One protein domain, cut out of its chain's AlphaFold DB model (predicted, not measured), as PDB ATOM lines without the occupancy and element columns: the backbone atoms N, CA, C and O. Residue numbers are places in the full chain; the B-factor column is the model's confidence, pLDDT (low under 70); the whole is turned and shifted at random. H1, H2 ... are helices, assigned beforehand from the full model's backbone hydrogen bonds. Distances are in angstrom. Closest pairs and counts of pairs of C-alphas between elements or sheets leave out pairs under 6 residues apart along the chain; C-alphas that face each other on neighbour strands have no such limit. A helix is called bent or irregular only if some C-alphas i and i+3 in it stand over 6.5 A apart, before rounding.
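AT A GLANCE: This is residues 33 to 177 of the 180 residues of an uncharacterized protein of Thalassotalea sp. PP2-459 (UniProt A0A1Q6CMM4). Two long helices, H6 and H8, run side by side in opposite directions as a long arm, with the short H7 at its far end and H9 crossing H6 near the other end. Beyond H9, the start of H6 meets a small head of helices, in which H2 has H3 packed on it and H4 near it. The printed part has 145 residues with nine named helices, H1 to H9 in chain order, and no named strand: all helix, mostly crossed. It is loose, with a radius of gyration of the C-alphas of 19.1 A, and only just elongated, spanning 63 by 32 by 23 A.

HOW THE PARTS SIT: Begin at H8, residues 134 to 155, the longest helix by residues, with 22. It touches H6, residues 94 to 114, at a shallow tilt of 8 degrees, opposite ways; the closest C-alphas, of Ile 111 and Tyr 141, are 6.6 A apart. Residues 134 to 138 alone of H8 touch H7, residues 123 to 129, with C-alphas 127 and 134 closest at 5.1 A. At residues 149 to 153, H8 touches H9, residues 160 to 176, about perpendicular at 87 degrees, with C-alphas 153 and 160 closest at 5.3 A. H9 touches H6 too, also at 87 degrees; look at Ala 101 and Val 167, whose C-alphas are closest at 4.7 A. Residues 94 to 99 of H6 touch H2, residues 38 to 48, at a steep tilt of 39 degrees, opposite ways, with C-alphas 46 and 94 closest at 4.6 A. H2 touches H3, residues 53 to 61, at a steep 47 degrees, opposite ways, with C-alphas 43 and 55 closest at 4.6 A. H4, residues 69 to 76, and H5, residues 84 to 87, touch no helix, but each is near H2. H1, residues 33 to 36, only just touches H9, with 3 pairs of C-alphas within 8 A, closest Ala 34 and Leu 174 at 5.6 A. Every O i to N i+4 pair is within hydrogen-bond range in H2, H3, H4, H7, H8 and H9; in H6 it is 15 of 17, and H1 and H5 are too short for such a pair.

IN THESE COORDINATES: Find C-alpha 134 at (44.373, 18.220, 141.666); from there H8 runs 31.4 A to C-alpha 155. H6 starts at (16.297, 31.098, 114.079) and spans 32.1 A; it is irregular, C-alphas 95 and 98 being 7.4 A apart. H9 spans 24.3 A and ends at (32.703, 24.030, 105.857); H2 spans 15.3 A.

THE WHOLE: The C-alphas farthest apart, of Ser 77 and Arg 131, are 63.5 A apart. The printed part has no cut, and no link is long. The mean pLDDT of the printed part is 93.6; residues 33, 34 and 120 are under 70.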
ATOM      1  N   ILE A  33      39.111  33.224 109.605       65.38
ATOM      2  CA  ILE A  33      38.204  33.897 108.668       65.38
ATOM      3  C   ILE A  33      36.733  33.557 108.954       65.38
ATOM      4  O   ILE A  33      35.892  34.452 108.970       65.38
ATOM      5  N   ALA A  34      36.411  32.291 109.230       62.16
ATOM      6  CA  ALA A  34      35.039  31.875 109.525       62.16
ATOM      7  C   ALA A  34      34.530  32.489 110.840       62.16
ATOM      8  O   ALA A  34      33.374  32.893 110.924       62.16
ATOM      9  N   VAL A  35      35.401  32.617 111.848       76.12
ATOM     10  CA  VAL A  35      35.075  33.298 113.113       76.12
ATOM     11  C   VAL A  35      34.878  34.799 112.891       76.12
ATOM     12  O   VAL A  35      33.919  35.366 113.409       76.12
ATOM     13  N   HIS A  36      35.723  35.441 112.077       84.25
ATOM     14  CA  HIS A  36      35.558  36.855 111.721       84.25
ATOM     15  C   HIS A  36      34.240  37.131 110.984       84.25
ATOM     16  O   HIS A  36      33.644  38.188 111.177       84.25
ATOM     17  N   ASN A  37      33.759  36.168 110.194       91.50
ATOM     18  CA  ASN A  37      32.506  36.271 109.450       91.50
ATOM     19  C   ASN A  37      31.317  35.595 110.155       91.50
ATOM     20  O   ASN A  37      30.288  35.364 109.520       91.50
ATOM     21  N   PHE A  38      31.410  35.307 111.460       94.56
ATOM     22  CA  PHE A  38      30.361  34.597 112.204       94.56
ATOM     23  C   PHE A  38      28.972  35.236 112.052       94.56
ATOM     24  O   PHE A  38      28.003  34.520 111.816       94.56
ATOM     25  N   ASN A  39      28.866  36.568 112.110       95.88
ATOM     26  CA  ASN A  39      27.573  37.255 111.987       95.88
ATOM     27  C   ASN A  39      26.904  36.998 110.626       95.88
ATOM     28  O   ASN A  39      25.689  36.825 110.563       95.88
ATOM     29  N   TRP A  40      27.686  36.889 109.545       97.25
ATOM     30  CA  TRP A  40      27.162  36.503 108.233       97.25
ATOM     31  C   TRP A  40      26.675  35.054 108.211       97.25
ATOM     32  O   TRP A  40      25.617  34.770 107.654       97.25
ATOM     33  N   ILE A  41      27.412  34.144 108.853       96.62
ATOM     34  CA  ILE A  41      27.032  32.730 108.972       96.62
ATOM     35  C   ILE A  41      25.730  32.597 109.772       96.62
ATOM     36  O   ILE A  41      24.820  31.887 109.348       96.62
ATOM     37  N   ALA A  42      25.613  33.320 110.890       97.31
ATOM     38  CA  ALA A  42      24.408  33.388 111.713       97.31
ATOM     39  C   ALA A  42      23.208  33.951 110.945       97.31
ATOM     40  O   ALA A  42      22.115  33.392 111.017       97.31
ATOM     41  N   ALA A  43      23.412  35.014 110.169       98.06
ATOM     42  CA  ALA A  43      22.360  35.624 109.370       98.06
ATOM     43  C   ALA A  43      21.865  34.710 108.233       98.06
ATOM     44  O   ALA A  43      20.658  34.602 108.012       98.06
ATOM     45  N   ILE A  44      22.777  34.023 107.538       98.12
ATOM     46  CA  ILE A  44      22.427  33.052 106.490       98.12
ATOM     47  C   ILE A  44      21.700  31.843 107.092       98.12
ATOM     48  O   ILE A  44      20.683  31.417 106.546       98.12
ATOM     49  N   ASP A  45      22.158  31.331 108.239       97.56
ATOM     50  CA  ASP A  45      21.475  30.237 108.937       97.56
ATOM     51  C   ASP A  45      20.054  30.637 109.358       97.56
ATOM     52  O   ASP A  45      19.097  29.919 109.073       97.56
ATOM     53  N   ALA A  46      19.882  31.820 109.953       97.88
ATOM     54  CA  ALA A  46      18.563  32.330 110.314       97.88
ATOM     55  C   ALA A  46      17.630  32.399 109.091       97.88
ATOM     56  O   ALA A  46      16.483  31.937 109.153       97.88
ATOM     57  N   TRP A  47      18.149  32.868 107.949       98.44
ATOM     58  CA  TRP A  47      17.400  32.905 106.696       98.44
ATOM     59  C   TRP A  47      16.996  31.506 106.216       98.44
ATOM     60  O   TRP A  47      15.837  31.319 105.835       98.44
ATOM     61  N   ASP A  48      17.888  30.511 106.277       97.38
ATOM     62  CA  ASP A  48      17.566  29.121 105.914       97.38
ATOM     63  C   ASP A  48      16.402  28.573 106.748       97.38
ATOM     64  O   ASP A  48      15.620  27.748 106.269       97.38
ATOM     65  N   TYR A  49      16.245  29.062 107.978       97.69
ATOM     66  CA  TYR A  49      15.149  28.727 108.882       97.69
ATOM     67  C   TYR A  49      14.010  29.760 108.886       97.69
ATOM     68  O   TYR A  49      13.265  29.859 109.859       97.69
ATOM     69  N   CYS A  50      13.805  30.448 107.763       97.44
ATOM     70  CA  CYS A  50      12.677  31.350 107.516       97.44
ATOM     71  C   CYS A  50      12.665  32.660 108.320       97.44
ATOM     72  O   CYS A  50      11.619  33.305 108.381       97.44
ATOM     73  N   ASP A  51      13.803  33.099 108.858       97.75
ATOM     74  CA  ASP A  51      13.956  34.423 109.470       97.75
ATOM     75  C   ASP A  51      14.911  35.303 108.641       97.75
ATOM     76  O   ASP A  51      16.130  35.154 108.721       97.75
ATOM     77  N   PRO A  52      14.388  36.215 107.802       97.50
ATOM     78  CA  PRO A  52      15.219  37.054 106.947       97.50
ATOM     79  C   PRO A  52      15.789  38.291 107.656       97.50
ATOM     80  O   PRO A  52      16.562  39.014 107.026       97.50
ATOM     81  N   ALA A  53      15.402  38.579 108.905       97.75
ATOM     82  CA  ALA A  53      15.659  39.878 109.531       97.75
ATOM     83  C   ALA A  53      17.160  40.185 109.636       97.75
ATOM     84  O   ALA A  53      17.612  41.200 109.106       97.75
ATOM     85  N   LEU A  54      17.937  39.262 110.215       96.88
ATOM     86  CA  LEU A  54      19.385  39.427 110.374       96.88
ATOM     87  C   LEU A  54      20.107  39.555 109.029       96.88
ATOM     88  O   LEU A  54      20.998  40.382 108.882       96.88
ATOM     89  N   LEU A  55      19.732  38.752 108.028       98.06
ATOM     90  CA  LEU A  55      20.377  38.819 106.715       98.06
ATOM     91  C   LEU A  55      20.081  40.142 106.007       98.06
ATOM     92  O   LEU A  55      20.968  40.704 105.368       98.06
ATOM     93  N   SER A  56      18.857  40.651 106.144       97.69
ATOM     94  CA  SER A  56      18.482  41.955 105.600       97.69
ATOM     95  C   SER A  56      19.289  43.089 106.232       97.69
ATOM     96  O   SER A  56      19.765  43.961 105.509       97.69
ATOM     97  N   GLU A  57      19.449  43.077 107.555       97.56
ATOM     98  CA  GLU A  57      20.252  44.055 108.298       97.56
ATOM     99  C   GLU A  57      21.727  43.988 107.881       97.56
ATOM    100  O   GLU A  57      22.306  44.994 107.476       97.56
ATOM    101  N   MET A  58      22.303  42.784 107.833       97.50
ATOM    102  CA  MET A  58      23.693  42.575 107.416       97.50
ATOM    103  C   MET A  58      23.971  43.092 105.998       97.50
ATOM    104  O   MET A  58      25.004  43.716 105.771       97.50
ATOM    105  N   ILE A  59      23.060  42.864 105.045       97.75
ATOM    106  CA  ILE A  59      23.194  43.372 103.666       97.75
ATOM    107  C   ILE A  59      23.092  44.901 103.614       97.75
ATOM    108  O   ILE A  59      23.753  45.524 102.782       97.75
ATOM    109  N   ALA A  60      22.265  45.506 104.465       97.56
ATOM    110  CA  ALA A  60      22.086  46.953 104.495       97.56
ATOM    111  C   ALA A  60      23.282  47.681 105.129       97.56
ATOM    112  O   ALA A  60      23.643  48.769 104.675       97.56
ATOM    113  N   GLU A  61      23.891  47.095 106.161       97.00
ATOM    114  CA  GLU A  61      24.879  47.777 107.006       97.00
ATOM    115  C   GLU A  61      26.331  47.376 106.726       97.00
ATOM    116  O   GLU A  61      27.263  48.109 107.074       97.00
ATOM    117  N   HIS A  62      26.557  46.228 106.083       96.06
ATOM    118  CA  HIS A  62      27.891  45.661 105.925       96.06
ATOM    119  C   HIS A  62      28.174  45.178 104.502       96.06
ATOM    120  O   HIS A  62      27.314  44.671 103.785       96.06
ATOM    121  N   ASN A  63      29.443  45.275 104.099       96.44
ATOM    122  CA  ASN A  63      29.895  44.678 102.847       96.44
ATOM    123  C   ASN A  63      29.859  43.147 102.953       96.44
ATOM    124  O   ASN A  63      30.391  42.576 103.906       96.44
ATOM    125  N   ILE A  64      29.278  42.492 101.945       96.38
ATOM    126  CA  ILE A  64      29.256  41.028 101.844       96.38
ATOM    127  C   ILE A  64      30.693  40.527 101.597       96.38
ATOM    128  O   ILE A  64      31.295  40.950 100.602       96.38
ATOM    129  N   PRO A  65      31.240  39.622 102.437       95.56
ATOM    130  CA  PRO A  65      32.533  38.984 102.201       95.56
ATOM    131  C   PRO A  65      32.577  38.324 100.824       95.56
ATOM    132  O   PRO A  65      31.595  37.702 100.408       95.56
ATOM    133  N   GLU A  66      33.701  38.443 100.114       95.19
ATOM    134  CA  GLU A  66      33.833  37.943  98.737       95.19
ATOM    135  C   GLU A  66      33.455  36.462  98.624       95.19
ATOM    136  O   GLU A  66      32.769  36.067  97.680       95.19
ATOM    137  N   GLU A  67      33.822  35.657  99.621       94.50
ATOM    138  CA  GLU A  67      33.563  34.220  99.646       94.50
ATOM    139  C   GLU A  67      32.075  33.879  99.829       94.50
ATOM    140  O   GLU A  67      31.640  32.802  99.427       94.50
ATOM    141  N   LEU A  68      31.279  34.789 100.403       96.75
ATOM    142  CA  LEU A  68      29.845  34.594 100.653       96.75
ATOM    143  C   LEU A  68      28.947  35.224  99.583       96.75
ATOM    144  O   LEU A  68      27.755  34.912  99.527       96.75
ATOM    145  N   LYS A  69      29.492  36.067  98.695       96.75
ATOM    146  CA  LYS A  69      28.727  36.651  97.581       96.75
ATOM    147  C   LYS A  69      27.989  35.612  96.732       96.75
ATOM    148  O   LYS A  69      26.834  35.885  96.398       96.75
ATOM    149  N   PRO A  70      28.563  34.437  96.390       97.31
ATOM    150  CA  PRO A  70      27.829  33.408  95.653       97.31
ATOM    151  C   PRO A  70      26.569  32.940  96.391       97.31
ATOM    152  O   PRO A  70      25.502  32.875  95.789       97.31
ATOM    153  N   ILE A  71      26.663  32.713  97.704       97.31
ATOM    154  CA  ILE A  71      25.534  32.261  98.531       97.31
ATOM    155  C   ILE A  71      24.454  33.336  98.619       97.31
ATOM    156  O   ILE A  71      23.277  33.044  98.412       97.31
ATOM    157  N   VAL A  72      24.836  34.587  98.883       97.38
ATOM    158  CA  VAL A  72      23.874  35.697  98.950       97.38
ATOM    159  C   VAL A  72      23.218  35.934  97.584       97.38
ATOM    160  O   VAL A  72      22.013  36.161  97.507       97.38
ATOM    161  N   SER A  73      23.971  35.803  96.489       97.81
ATOM    162  CA  SER A  73      23.433  35.858  95.125       97.81
ATOM    163  C   SER A  73      22.423  34.735  94.853       97.81
ATOM    164  O   SER A  73      21.357  34.978  94.280       97.81
ATOM    165  N   ASP A  74      22.697  33.513  95.317       98.19
ATOM    166  CA  ASP A  74      21.765  32.385  95.216       98.19
ATOM    167  C   ASP A  74      20.487  32.601  96.030       98.19
ATOM    168  O   ASP A  74      19.407  32.221  95.577       98.19
ATOM    169  N   ILE A  75      20.587  33.242  97.196       97.94
ATOM    170  CA  ILE A  75      19.434  33.641  98.011       97.94
ATOM    171  C   ILE A  75      18.588  34.684  97.270       97.94
ATOM    172  O   ILE A  75      17.386  34.488  97.095       97.94
ATOM    173  N   ILE A  76      19.208  35.763  96.782       97.25
ATOM    174  CA  ILE A  76      18.514  36.868  96.097       97.25
ATOM    175  C   ILE A  76      17.857  36.398  94.793       97.25
ATOM    176  O   ILE A  76      16.734  36.788  94.483       97.25
ATOM    177  N   SER A  77      18.538  35.540  94.030       97.88
ATOM    178  CA  SER A  77      18.002  34.971  92.787       97.88
ATOM    179  C   SER A  77      16.964  33.865  93.012       97.88
ATOM    180  O   SER A  77      16.341  33.412  92.052       97.88
ATOM    181  N   GLY A  78      16.777  33.409  94.256       97.06
ATOM    182  CA  GLY A  78      15.875  32.312  94.597       97.06
ATOM    183  C   GLY A  78      16.385  30.928  94.183       97.06
ATOM    184  O   GLY A  78      15.604  29.977  94.146       97.06
ATOM    185  N   ARG A  79      17.674  30.773  93.862       97.69
ATOM    186  CA  ARG A  79      18.276  29.448  93.637       97.69
ATOM    187  C   ARG A  79      18.402  28.659  94.939       97.69
ATOM    188  O   ARG A  79      18.097  27.468  94.955       97.69
ATOM    189  N   ARG A  80      18.788  29.319  96.037       97.12
ATOM    190  CA  ARG A  80      18.712  28.757  97.395       97.12
ATOM    191  C   ARG A  80      17.302  28.989  97.933       97.12
ATOM    192  O   ARG A  80      16.711  30.039  97.697       97.12
ATOM    193  N   GLN A  81      16.744  28.010  98.642       96.94
ATOM    194  CA  GLN A  81      15.380  28.059  99.175       96.94
ATOM    195  C   GLN A  81      15.383  27.781 100.675       96.94
ATOM    196  O   GLN A  81      16.096  26.896 101.142       96.94
ATOM    197  N   GLN A  82      14.542  28.502 101.415       97.06
ATOM    198  CA  GLN A  82      14.411  28.322 102.859       97.06
ATOM    199  C   GLN A  82      13.803  26.955 103.207       97.06
ATOM    200  O   GLN A  82      12.886  26.454 102.545       97.06
ATOM    201  N   ASN A  83      14.246  26.372 104.315       95.12
ATOM    202  CA  ASN A  83      13.802  25.074 104.798       95.12
ATOM    203  C   ASN A  83      12.594  25.191 105.741       95.12
ATOM    204  O   ASN A  83      12.674  24.943 106.947       95.12
ATOM    205  N   LYS A  84      11.424  25.495 105.166       95.12
ATOM    206  CA  LYS A  84      10.150  25.667 105.899       95.12
ATOM    207  C   LYS A  84       9.798  24.491 106.819       95.12
ATOM    208  O   LYS A  84       9.224  24.682 107.888       95.12
ATOM    209  N   LYS A  85      10.136  23.261 106.409       95.25
ATOM    210  CA  LYS A  85       9.861  22.039 107.186       95.25
ATOM    211  C   LYS A  85      10.744  21.914 108.424       95.25
ATOM    212  O   LYS A  85      10.319  21.295 109.398       95.25
ATOM    213  N   ALA A  86      11.980  22.400 108.358       92.75
ATOM    214  CA  ALA A  86      12.876  22.400 109.502       92.75
ATOM    215  C   ALA A  86      12.582  23.593 110.421       92.75
ATOM    216  O   ALA A  86      12.552  23.411 111.635       92.75
ATOM    217  N   ALA A  87      12.264  24.759 109.848       94.06
ATOM    218  CA  ALA A  87      11.869  25.964 110.578       94.06
ATOM    219  C   ALA A  87      10.674  25.724 111.518       94.06
ATOM    220  O   ALA A  87      10.720  26.085 112.688       94.06
ATOM    221  N   SER A  88       9.635  25.017 111.057       93.06
ATOM    222  CA  SER A  88       8.443  24.740 111.876       93.06
ATOM    223  C   SER A  88       8.678  23.813 113.075       93.06
ATOM    224  O   SER A  88       7.787  23.642 113.903       93.06
ATOM    225  N   LYS A  89       9.852  23.178 113.163       93.38
ATOM    226  CA  LYS A  89      10.220  22.254 114.247       93.38
ATOM    227  C   LYS A  89      11.139  22.896 115.281       93.38
ATOM    228  O   LYS A  89      11.568  22.213 116.213       93.38
ATOM    229  N   LEU A  90      11.500  24.161 115.090       93.38
ATOM    230  CA  LEU A  90      12.428  24.835 115.977       93.38
ATOM    231  C   LEU A  90      11.772  25.179 117.304       93.38
ATOM    232  O   LEU A  90      10.608  25.557 117.371       93.38
ATOM    233  N   LYS A  91      12.561  25.016 118.363       94.75
ATOM    234  CA  LYS A  91      12.220  25.456 119.718       94.75
ATOM    235  C   LYS A  91      12.847  26.799 120.079       94.75
ATOM    236  O   LYS A  91      12.398  27.432 121.019       94.75
ATOM    237  N   ILE A  92      13.900  27.172 119.356       96.19
ATOM    238  CA  ILE A  92      14.650  28.413 119.520       96.19
ATOM    239  C   ILE A  92      14.452  29.214 118.244       96.19
ATOM    240  O   ILE A  92      14.515  28.638 117.149       96.19
ATOM    241  N   ASP A  93      14.262  30.517 118.398       96.00
ATOM    242  CA  ASP A  93      14.145  31.436 117.279       96.00
ATOM    243  C   ASP A  93      15.375  31.330 116.362       96.00
ATOM    244  O   ASP A  93      16.509  31.327 116.851       96.00
ATOM    245  N   PRO A  94      15.195  31.249 115.029       96.94
ATOM    246  CA  PRO A  94      16.297  31.098 114.079       96.94
ATOM    247  C   PRO A  94      17.479  32.041 114.328       96.94
ATOM    248  O   PRO A  94      18.623  31.589 114.361       96.94
ATOM    249  N   LYS A  95      17.193  33.323 114.591       96.00
ATOM    250  CA  LYS A  95      18.187  34.368 114.862       96.00
ATOM    251  C   LYS A  95      19.066  34.123 116.094       96.00
ATOM    252  O   LYS A  95      20.143  34.694 116.173       96.00
ATOM    253  N   GLU A  96      18.639  33.299 117.051       96.31
ATOM    254  CA  GLU A  96      19.338  33.092 118.332       96.31
ATOM    255  C   GLU A  96      20.172  31.805 118.352       96.31
ATOM    256  O   GLU A  96      21.105  31.661 119.144       96.31
ATOM    257  N   ARG A  97      19.863  30.851 117.469       96.44
ATOM    258  CA  ARG A  97      20.384  29.476 117.532       96.44
ATOM    259  C   ARG A  97      21.902  29.386 117.528       96.44
ATOM    260  O   ARG A  97      22.476  28.698 118.377       96.44
ATOM    261  N   LEU A  98      22.548  30.046 116.567       96.38
ATOM    262  CA  LEU A  98      24.004  29.998 116.455       96.38
ATOM    263  C   LEU A  98      24.693  30.856 117.523       96.38
ATOM    264  O   LEU A  98      25.798  30.510 117.932       96.38
ATOM    265  N   TYR A  99      24.037  31.891 118.057       96.56
ATOM    266  CA  TYR A  99      24.570  32.666 119.185       96.56
ATOM    267  C   TYR A  99      24.578  31.857 120.482       96.56
ATOM    268  O   TYR A  99      25.577  31.867 121.197       96.56
ATOM    269  N   ILE A 100      23.521  31.087 120.760       97.12
ATOM    270  CA  ILE A 100      23.493  30.164 121.908       97.12
ATOM    271  C   ILE A 100      24.606  29.119 121.774       97.12
ATOM    272  O   ILE A 100      25.307  28.822 122.746       97.12
ATOM    273  N   ALA A 101      24.808  28.578 120.568       96.56
ATOM    274  CA  ALA A 101      25.896  27.643 120.302       96.56
ATOM    275  C   ALA A 101      27.273  28.281 120.549       96.56
ATOM    276  O   ALA A 101      28.099  27.674 121.232       96.56
ATOM    277  N   LEU A 102      27.503  29.499 120.043       95.44
ATOM    278  CA  LEU A 102      28.754  30.236 120.222       95.44
ATOM    279  C   LEU A 102      29.029  30.522 121.701       95.44
ATOM    280  O   LEU A 102      30.081  30.143 122.203       95.44
ATOM    281  N   TYR A 103      28.050  31.073 122.423       94.69
ATOM    282  CA  TYR A 103      28.148  31.306 123.866       94.69
ATOM    283  C   TYR A 103      28.529  30.027 124.625       94.69
ATOM    284  O   TYR A 103      29.419  30.025 125.475       94.69
ATOM    285  N   THR A 104      27.894  28.907 124.269       94.94
ATOM    286  CA  THR A 104      28.188  27.602 124.871       94.94
ATOM    287  C   THR A 104      29.631  27.179 124.606       94.94
ATOM    288  O   THR A 104      30.307  26.696 125.509       94.94
ATOM    289  N   ILE A 105      30.121  27.349 123.377       93.56
ATOM    290  CA  ILE A 105      31.510  27.051 123.011       93.56
ATOM    291  C   ILE A 105      32.484  27.912 123.812       93.56
ATOM    292  O   ILE A 105      33.429  27.364 124.381       93.56
ATOM    293  N   ASP A 106      32.243  29.218 123.881       89.69
ATOM    294  CA  ASP A 106      33.153  30.171 124.510       89.69
ATOM    295  C   ASP A 106      33.319  29.871 125.998       89.69
ATOM    296  O   ASP A 106      34.441  29.652 126.463       89.69
ATOM    297  N   ILE A 107      32.214  29.743 126.739       90.75
ATOM    298  CA  ILE A 107      32.265  29.451 128.178       90.75
ATOM    299  C   ILE A 107      32.890  28.080 128.449       90.75
ATOM    300  O   ILE A 107      33.733  27.942 129.340       90.75
ATOM    301  N   ARG A 108      32.535  27.060 127.658       91.94
ATOM    302  CA  ARG A 108      33.148  25.733 127.798       91.94
ATOM    303  C   ARG A 108      34.647  25.777 127.548       91.94
ATOM    304  O   ARG A 108      35.385  25.143 128.298       91.94
ATOM    305  N   SER A 109      35.099  26.532 126.546       89.56
ATOM    306  CA  SER A 109      36.518  26.628 126.198       89.56
ATOM    307  C   SER A 109      37.355  27.181 127.352       89.56
ATOM    308  O   SER A 109      38.451  26.682 127.594       89.56
ATOM    309  N   ILE A 110      36.818  28.135 128.121       87.50
ATOM    310  CA  ILE A 110      37.481  28.687 129.307       87.50
ATOM    311  C   ILE A 110      37.666  27.593 130.363       87.50
ATOM    312  O   ILE A 110      38.771  27.386 130.863       87.50
ATOM    313  N   ILE A 111      36.607  26.843 130.680       87.81
ATOM    314  CA  ILE A 111      36.677  25.787 131.702       87.81
ATOM    315  C   ILE A 111      37.568  24.625 131.232       87.81
ATOM    316  O   ILE A 111      38.336  24.068 132.014       87.81
ATOM    317  N   GLU A 112      37.514  24.269 129.949       87.94
ATOM    318  CA  GLU A 112      38.373  23.243 129.350       87.94
ATOM    319  C   GLU A 112      39.855  23.656 129.362       87.94
ATOM    320  O   GLU A 112      40.715  22.828 129.668       87.94
ATOM    321  N   GLN A 113      40.165  24.938 129.142       86.25
ATOM    322  CA  GLN A 113      41.518  25.481 129.303       86.25
ATOM    323  C   GLN A 113      42.004  25.398 130.756       86.25
ATOM    324  O   GLN A 113      43.148  25.006 130.984       86.25
ATOM    325  N   LEU A 114      41.143  25.674 131.741       86.12
ATOM    326  CA  LEU A 114      41.481  25.522 133.165       86.12
ATOM    327  C   LEU A 114      41.754  24.067 133.575       86.12
ATOM    328  O   LEU A 114      42.393  23.835 134.596       86.12
ATOM    329  N   MET A 115      41.287  23.084 132.799       86.19
ATOM    330  CA  MET A 115      41.589  21.660 133.000       86.19
ATOM    331  C   MET A 115      42.820  21.180 132.213       86.19
ATOM    332  O   MET A 115      43.242  20.030 132.363       86.19
ATOM    333  N   SER A 116      43.381  22.023 131.347       83.94
ATOM    334  CA  SER A 116      44.537  21.693 130.517       83.94
ATOM    335  C   SER A 116      45.840  21.774 131.316       83.94
ATOM    336  O   SER A 116      45.975  22.577 132.233       83.94
ATOM    337  N   LYS A 117      46.834  20.959 130.940       77.81
ATOM    338  CA  LYS A 117      48.222  21.086 131.435       77.81
ATOM    339  C   LYS A 117      49.048  22.109 130.650       77.81
ATOM    340  O   LYS A 117      50.210  22.330 130.957       77.81
ATOM    341  N   ASN A 118      48.478  22.660 129.578       79.25
ATOM    342  CA  ASN A 118      49.189  23.540 128.649       79.25
ATOM    343  C   ASN A 118      48.945  25.030 128.943       79.25
ATOM    344  O   ASN A 118      49.333  25.875 128.142       79.25
ATOM    345  N   THR A 119      48.252  25.346 130.034       73.81
ATOM    346  CA  THR A 119      47.992  26.709 130.510       73.81
ATOM    347  C   THR A 119      48.965  27.068 131.630       73.81
ATOM    348  O   THR A 119      49.520  26.187 132.277       73.81
ATOM    349  N   VAL A 120      49.207  28.364 131.832       69.12
ATOM    350  CA  VAL A 120      50.019  28.876 132.945       69.12
ATOM    351  C   VAL A 120      49.192  29.938 133.679       69.12
ATOM    352  O   VAL A 120      48.813  30.924 133.039       69.12
ATOM    353  N   PRO A 121      48.897  29.775 134.982       77.88
ATOM    354  CA  PRO A 121      49.166  28.583 135.796       77.88
ATOM    355  C   PRO A 121      48.350  27.373 135.312       77.88
ATOM    356  O   PRO A 121      47.217  27.530 134.849       77.88
ATOM    357  N   ASP A 122      48.920  26.169 135.410       84.88
ATOM    358  CA  ASP A 122      48.195  24.937 135.084       84.88
ATOM    359  C   ASP A 122      47.276  24.513 136.245       84.88
ATOM    360  O   ASP A 122      47.305  25.078 137.346       84.88
ATOM    361  N   TYR A 123      46.437  23.497 136.031       84.94
ATOM    362  CA  TYR A 123      45.502  23.076 137.077       84.94
ATOM    363  C   TYR A 123      46.179  22.492 138.331       84.94
ATOM    364  O   TYR A 123      45.551  22.494 139.390       84.94
ATOM    365  N   PHE A 124      47.424  21.997 138.252       88.06
ATOM    366  CA  PHE A 124      48.158  21.531 139.433       88.06
ATOM    367  C   PHE A 124      48.579  22.713 140.296       88.06
ATOM    368  O   PHE A 124      48.400  22.679 141.512       88.06
ATOM    369  N   GLU A 125      49.099  23.770 139.677       87.81
ATOM    370  CA  GLU A 125      49.469  24.995 140.376       87.81
ATOM    371  C   GLU A 125      48.242  25.663 141.012       87.81
ATOM    372  O   GLU A 125      48.274  26.035 142.188       87.81
ATOM    373  N   ILE A 126      47.121  25.723 140.286       89.00
ATOM    374  CA  ILE A 126      45.850  26.225 140.828       89.00
ATOM    375  C   ILE A 126      45.392  25.368 142.017       89.00
ATOM    376  O   ILE A 126      45.035  25.915 143.062       89.00
ATOM    377  N   ALA A 127      45.432  24.038 141.901       91.12
ATOM    378  CA  ALA A 127      45.035  23.135 142.982       91.12
ATOM    379  C   ALA A 127      45.905  23.313 144.237       91.12
ATOM    380  O   ALA A 127      45.367  23.455 145.339       91.12
ATOM    381  N   ASN A 128      47.227  23.414 144.062       93.06
ATOM    382  CA  ASN A 128      48.174  23.682 145.144       93.06
ATOM    383  C   ASN A 128      47.866  25.014 145.847       93.06
ATOM    384  O   ASN A 128      47.779  25.057 147.076       93.06
ATOM    385  N   ASN A 129      47.621  26.084 145.083       92.62
ATOM    386  CA  ASN A 129      47.255  27.399 145.624       92.62
ATOM    387  C   ASN A 129      45.926  27.365 146.397       92.62
ATOM    388  O   ASN A 129      45.766  28.059 147.402       92.62
ATOM    389  N   MET A 130      44.987  26.520 145.967       94.00
ATOM    390  CA  MET A 130      43.703  26.299 146.636       94.00
ATOM    391  C   MET A 130      43.772  25.306 147.805       94.00
ATOM    392  O   MET A 130      42.753  25.104 148.465       94.00
ATOM    393  N   ARG A 131      44.935  24.689 148.070       95.88
ATOM    394  CA  ARG A 131      45.111  23.591 149.041       95.88
ATOM    395  C   ARG A 131      44.128  22.435 148.805       95.88
ATOM    396  O   ARG A 131      43.540  21.916 149.752       95.88
ATOM    397  N   LYS A 132      43.929  22.073 147.538       94.69
ATOM    398  CA  LYS A 132      43.088  20.950 147.104       94.69
ATOM    399  C   LYS A 132      43.917  19.930 146.346       94.69
ATOM    400  O   LYS A 132      44.879  20.293 145.671       94.69
ATOM    401  N   GLU A 133      43.485  18.675 146.380       95.62
ATOM    402  CA  GLU A 133      44.066  17.669 145.497       95.62
ATOM    403  C   GLU A 133      43.706  17.994 144.033       95.62
ATOM    404  O   GLU A 133      42.546  18.315 143.738       95.62
ATOM    405  N   PRO A 134      44.640  17.885 143.069       92.94
ATOM    406  CA  PRO A 134      44.373  18.220 141.666       92.94
ATOM    407  C   PRO A 134      43.168  17.476 141.072       92.94
ATOM    408  O   PRO A 134      42.414  18.028 140.270       92.94
ATOM    409  N   ILE A 135      42.943  16.231 141.501       93.44
ATOM    410  CA  ILE A 135      41.790  15.436 141.071       93.44
ATOM    411  C   ILE A 135      40.455  16.001 141.579       93.44
ATOM    412  O   ILE A 135      39.458  15.950 140.858       93.44
ATOM    413  N   GLU A 136      40.422  16.583 142.780       94.38
ATOM    414  CA  GLU A 136      39.225  17.226 143.331       94.38
ATOM    415  C   GLU A 136      38.874  18.483 142.535       94.38
ATOM    416  O   GLU A 136      37.706  18.699 142.199       94.38
ATOM    417  N   LEU A 137      39.886  19.276 142.166       93.12
ATOM    418  CA  LEU A 137      39.698  20.457 141.330       93.12
ATOM    419  C   LEU A 137      39.178  20.081 139.934       93.12
ATOM    420  O   LEU A 137      38.188  20.652 139.474       93.12
ATOM    421  N   LEU A 138      39.774  19.073 139.288       92.81
ATOM    422  CA  LEU A 138      39.303  18.573 137.991       92.81
ATOM    423  C   LEU A 138      37.855  18.078 138.047       92.81
ATOM    424  O   LEU A 138      37.065  18.359 137.143       92.81
ATOM    425  N   ASN A 139      37.488  17.343 139.097       94.38
ATOM    426  CA  ASN A 139      36.118  16.872 139.273       94.38
ATOM    427  C   ASN A 139      35.142  18.039 139.465       94.38
ATOM    428  O   ASN A 139      34.052  18.010 138.891       94.38
ATOM    429  N   SER A 140      35.546  19.090 140.187       94.38
ATOM    430  CA  SER A 140      34.763  20.325 140.307       94.38
ATOM    431  C   SER A 140      34.549  20.996 138.948       94.38
ATOM    432  O   SER A 140      33.417  21.333 138.618       94.38
ATOM    433  N   TYR A 141      35.588  21.147 138.122       94.06
ATOM    434  CA  TYR A 141      35.447  21.754 136.792       94.06
ATOM    435  C   TYR A 141      34.567  20.928 135.849       94.06
ATOM    436  O   TYR A 141      33.719  21.481 135.148       94.06
ATOM    437  N   ARG A 142      34.693  19.596 135.868       94.31
ATOM    438  CA  ARG A 142      33.813  18.705 135.093       94.31
ATOM    439  C   ARG A 142      32.358  18.810 135.535       94.31
ATOM    440  O   ARG A 142      31.469  18.809 134.688       94.31
ATOM    441  N   LYS A 143      32.114  18.905 136.845       96.25
ATOM    442  CA  LYS A 143      30.774  19.124 137.390       96.25
ATOM    443  C   LYS A 143      30.209  20.466 136.916       96.25
ATOM    444  O   LYS A 143      29.102  20.477 136.386       96.25
ATOM    445  N   ASN A 144      31.000  21.537 136.992       94.62
ATOM    446  CA  ASN A 144      30.602  22.863 136.517       94.62
ATOM    447  C   ASN A 144      30.245  22.860 135.022       94.62
ATOM    448  O   ASN A 144      29.270  23.488 134.638       94.62
ATOM    449  N   LEU A 145      30.976  22.123 134.175       94.88
ATOM    450  CA  LEU A 145      30.625  21.977 132.754       94.88
ATOM    451  C   LEU A 145      29.270  21.292 132.542       94.88
ATOM    452  O   LEU A 145      28.517  21.674 131.652       94.88
ATOM    453  N   ILE A 146      28.970  20.259 133.332       96.19
ATOM    454  CA  ILE A 146      27.692  19.542 133.245       96.19
ATOM    455  C   ILE A 146      26.540  20.436 133.714       96.19
ATOM    456  O   ILE A 146      25.473  20.403 133.106       96.19
ATOM    457  N   GLU A 147      26.737  21.193 134.791       97.25
ATOM    458  CA  GLU A 147      25.749  22.149 135.307       97.25
ATOM    459  C   GLU A 147      25.531  23.291 134.311       97.25
ATOM    460  O   GLU A 147      24.399  23.533 133.918       97.25
ATOM    461  N   PHE A 148      26.602  23.862 133.759       96.88
ATOM    462  CA  PHE A 148      26.519  24.880 132.713       96.88
ATOM    463  C   PHE A 148      25.726  24.419 131.479       96.88
ATOM    464  O   PHE A 148      24.858  25.148 130.997       96.88
ATOM    465  N   ASP A 149      25.991  23.210 130.967       96.94
ATOM    466  CA  ASP A 149      25.247  22.657 129.826       96.94
ATOM    467  C   ASP A 149      23.746  22.515 130.147       96.94
ATOM    468  O   ASP A 149      22.904  22.710 129.268       96.94
ATOM    469  N   LYS A 150      23.406  22.137 131.389       98.19
ATOM    470  CA  LYS A 150      22.015  22.007 131.844       98.19
ATOM    471  C   LYS A 150      21.343  23.367 131.939       98.19
ATOM    472  O   LYS A 150      20.305  23.541 131.312       98.19
ATOM    473  N   ASP A 151      21.966  24.309 132.637       98.00
ATOM    474  CA  ASP A 151      21.427  25.652 132.856       98.00
ATOM    475  C   ASP A 151      21.240  26.383 131.521       98.00
ATOM    476  O   ASP A 151      20.202  26.985 131.268       98.00
ATOM    477  N   THR A 152      22.212  26.270 130.611       97.25
ATOM    478  CA  THR A 152      22.121  26.864 129.269       97.25
ATOM    479  C   THR A 152      20.979  26.251 128.462       97.25
ATOM    480  O   THR A 152      20.225  26.974 127.813       97.25
ATOM    481  N   ALA A 153      20.826  24.924 128.497       97.88
ATOM    482  CA  ALA A 153      19.744  24.249 127.787       97.88
ATOM    483  C   ALA A 153      18.365  24.609 128.362       97.88
ATOM    484  O   ALA A 153      17.439  24.868 127.594       97.88
ATOM    485  N   GLU A 154      18.246  24.667 129.690       97.94
ATOM    486  CA  GLU A 154      17.025  25.062 130.397       97.94
ATOM    487  C   GLU A 154      16.630  26.506 130.069       97.94
ATOM    488  O   GLU A 154      15.503  26.738 129.632       97.94
ATOM    489  N   ASN A 155      17.574  27.448 130.160       97.06
ATOM    490  CA  ASN A 155      17.352  28.855 129.815       97.06
ATOM    491  C   ASN A 155      16.937  29.044 128.349       97.06
ATOM    492  O   ASN A 155      16.132  29.917 128.040       97.06
ATOM    493  N   ALA A 156      17.456  28.207 127.448       96.12
ATOM    494  CA  ALA A 156      17.098  28.210 126.033       96.12
ATOM    495  C   ALA A 156      15.828  27.391 125.708       96.12
ATOM    496  O   ALA A 156      15.463  27.264 124.539       96.12
ATOM    497  N   GLY A 157      15.164  26.779 126.699       96.69
ATOM    498  CA  GLY A 157      13.944  25.990 126.492       96.69
ATOM    499  C   GLY A 157      14.146  24.684 125.706       96.69
ATOM    500  O   GLY A 157      13.217  24.170 125.070       96.69
ATOM    501  N   ILE A 158      15.357  24.121 125.718       97.44
ATOM    502  CA  ILE A 158      15.731  22.916 124.964       97.44
ATOM    503  C   ILE A 158      16.360  21.840 125.854       97.44
ATOM    504  O   ILE A 158      16.666  22.046 127.020       97.44
ATOM    505  N   SER A 159      16.553  20.635 125.311       97.75
ATOM    506  CA  SER A 159      17.314  19.597 126.012       97.75
ATOM    507  C   SER A 159      18.821  19.813 125.857       97.75
ATOM    508  O   SER A 159      19.291  20.340 124.847       97.75
ATOM    509  N   VAL A 160      19.608  19.275 126.793       97.75
ATOM    510  CA  VAL A 160      21.081  19.229 126.682       97.75
ATOM    511  C   VAL A 160      21.531  18.538 125.385       97.75
ATOM    512  O   VAL A 160      22.535  18.917 124.785       97.75
ATOM    513  N   SER A 161      20.789  17.532 124.909       97.31
ATOM    514  CA  SER A 161      21.074  16.883 123.622       97.31
ATOM    515  C   SER A 161      20.875  17.825 122.433       97.31
ATOM    516  O   SER A 161      21.709  17.842 121.530       97.31
ATOM    517  N   SER A 162      19.819  18.644 122.444       97.00
ATOM    518  CA  SER A 162      19.601  19.684 121.438       97.00
ATOM    519  C   SER A 162      20.692  20.753 121.486       97.00
ATOM    520  O   SER A 162      21.174  21.147 120.430       97.00
ATOM    521  N   LEU A 163      21.148  21.153 122.679       97.94
ATOM    522  CA  LEU A 163      22.240  22.119 122.830       97.94
ATOM    523  C   LEU A 163      23.538  21.586 122.206       97.94
ATOM    524  O   LEU A 163      24.186  22.265 121.414       97.94
ATOM    525  N   LYS A 164      23.876  20.321 122.483       96.50
ATOM    526  CA  LYS A 164      25.037  19.646 121.880       96.50
ATOM    527  C   LYS A 164      24.929  19.544 120.360       96.50
ATOM    528  O   LYS A 164      25.937  19.693 119.670       96.50
ATOM    529  N   ASN A 165      23.725  19.319 119.833       96.56
ATOM    530  CA  ASN A 165      23.491  19.315 118.392       96.56
ATOM    531  C   ASN A 165      23.685  20.710 117.780       96.56
ATOM    532  O   ASN A 165      24.303  20.793 116.727       96.56
ATOM    533  N   LEU A 166      23.241  21.785 118.441       96.19
ATOM    534  CA  LEU A 166      23.487  23.162 117.987       96.19
ATOM    535  C   LEU A 166      24.979  23.509 117.979       96.19
ATOM    536  O   LEU A 166      25.482  24.053 117.002       96.19
ATOM    537  N   VAL A 167      25.716  23.130 119.028       96.44
ATOM    538  CA  VAL A 167      27.179  23.296 119.071       96.44
ATOM    539  C   VAL A 167      27.856  22.530 117.933       96.44
ATOM    540  O   VAL A 167      28.788  23.037 117.311       96.44
ATOM    541  N   LYS A 168      27.402  21.304 117.649       95.81
ATOM    542  CA  LYS A 168      27.919  20.507 116.531       95.81
ATOM    543  C   LYS A 168      27.613  21.163 115.183       95.81
ATOM    544  O   LYS A 168      28.503  21.215 114.345       95.81
ATOM    545  N   ASP A 169      26.397  21.665 114.999       94.94
ATOM    546  CA  ASP A 169      25.958  22.356 113.785       94.94
ATOM    547  C   ASP A 169      26.824  23.593 113.508       94.94
ATOM    548  O   ASP A 169      27.409  23.712 112.431       94.94
ATOM    549  N   LEU A 170      27.046  24.438 114.525       95.25
ATOM    550  CA  LEU A 170      27.951  25.582 114.406       95.25
ATOM    551  C   LEU A 170      29.379  25.149 114.043       95.25
ATOM    552  O   LEU A 170      29.986  25.723 113.143       95.25
ATOM    553  N   LYS A 171      29.918  24.109 114.695       92.94
ATOM    554  CA  LYS A 171      31.245  23.562 114.357       92.94
ATOM    555  C   LYS A 171      31.326  23.106 112.903       92.94
ATOM    556  O   LYS A 171      32.323  23.381 112.243       92.94
ATOM    557  N   THR A 172      30.294  22.433 112.403       93.44
ATOM    558  CA  THR A 172      30.229  21.990 111.008       93.44
ATOM    559  C   THR A 172      30.186  23.175 110.047       93.44
ATOM    560  O   THR A 172      30.949  23.185 109.088       93.44
ATOM    561  N   LYS A 173      29.383  24.206 110.327       93.69
ATOM    562  CA  LYS A 173      29.329  25.420 109.497       93.69
ATOM    563  C   LYS A 173      30.656  26.174 109.480       93.69
ATOM    564  O   LYS A 173      31.132  26.544 108.414       93.69
ATOM    565  N   LEU A 174      31.295  26.342 110.640       91.94
ATOM    566  CA  LEU A 174      32.609  26.991 110.719       91.94
ATOM    567  C   LEU A 174      33.714  26.170 110.038       91.94
ATOM    568  O   LEU A 174      34.666  26.755 109.531       91.94
ATOM    569  N   HIS A 175      33.588  24.841 109.985       89.44
ATOM    570  CA  HIS A 175      34.513  23.978 109.249       89.44
ATOM    571  C   HIS A 175      34.305  24.031 107.730       89.44
ATOM    572  O   HIS A 175      35.281  24.046 106.987       89.44
ATOM    573  N   ASN A 176      33.051  24.067 107.278       90.06
ATOM    574  CA  ASN A 176      32.703  24.030 105.857       90.06
ATOM    575  C   ASN A 176      32.736  25.408 105.185       90.06
ATOM    576  O   ASN A 176      32.530  25.493 103.981       90.06
ATOM    577  N   TYR A 177      32.984  26.483 105.938       88.12
ATOM    578  CA  TYR A 177      33.033  27.839 105.400       88.12
ATOM    579  C   TYR A 177      33.954  27.932 104.159       88.12
ATOM    580  O   TYR A 177      35.101  27.480 104.227       88.12
TER     581      TYR A 177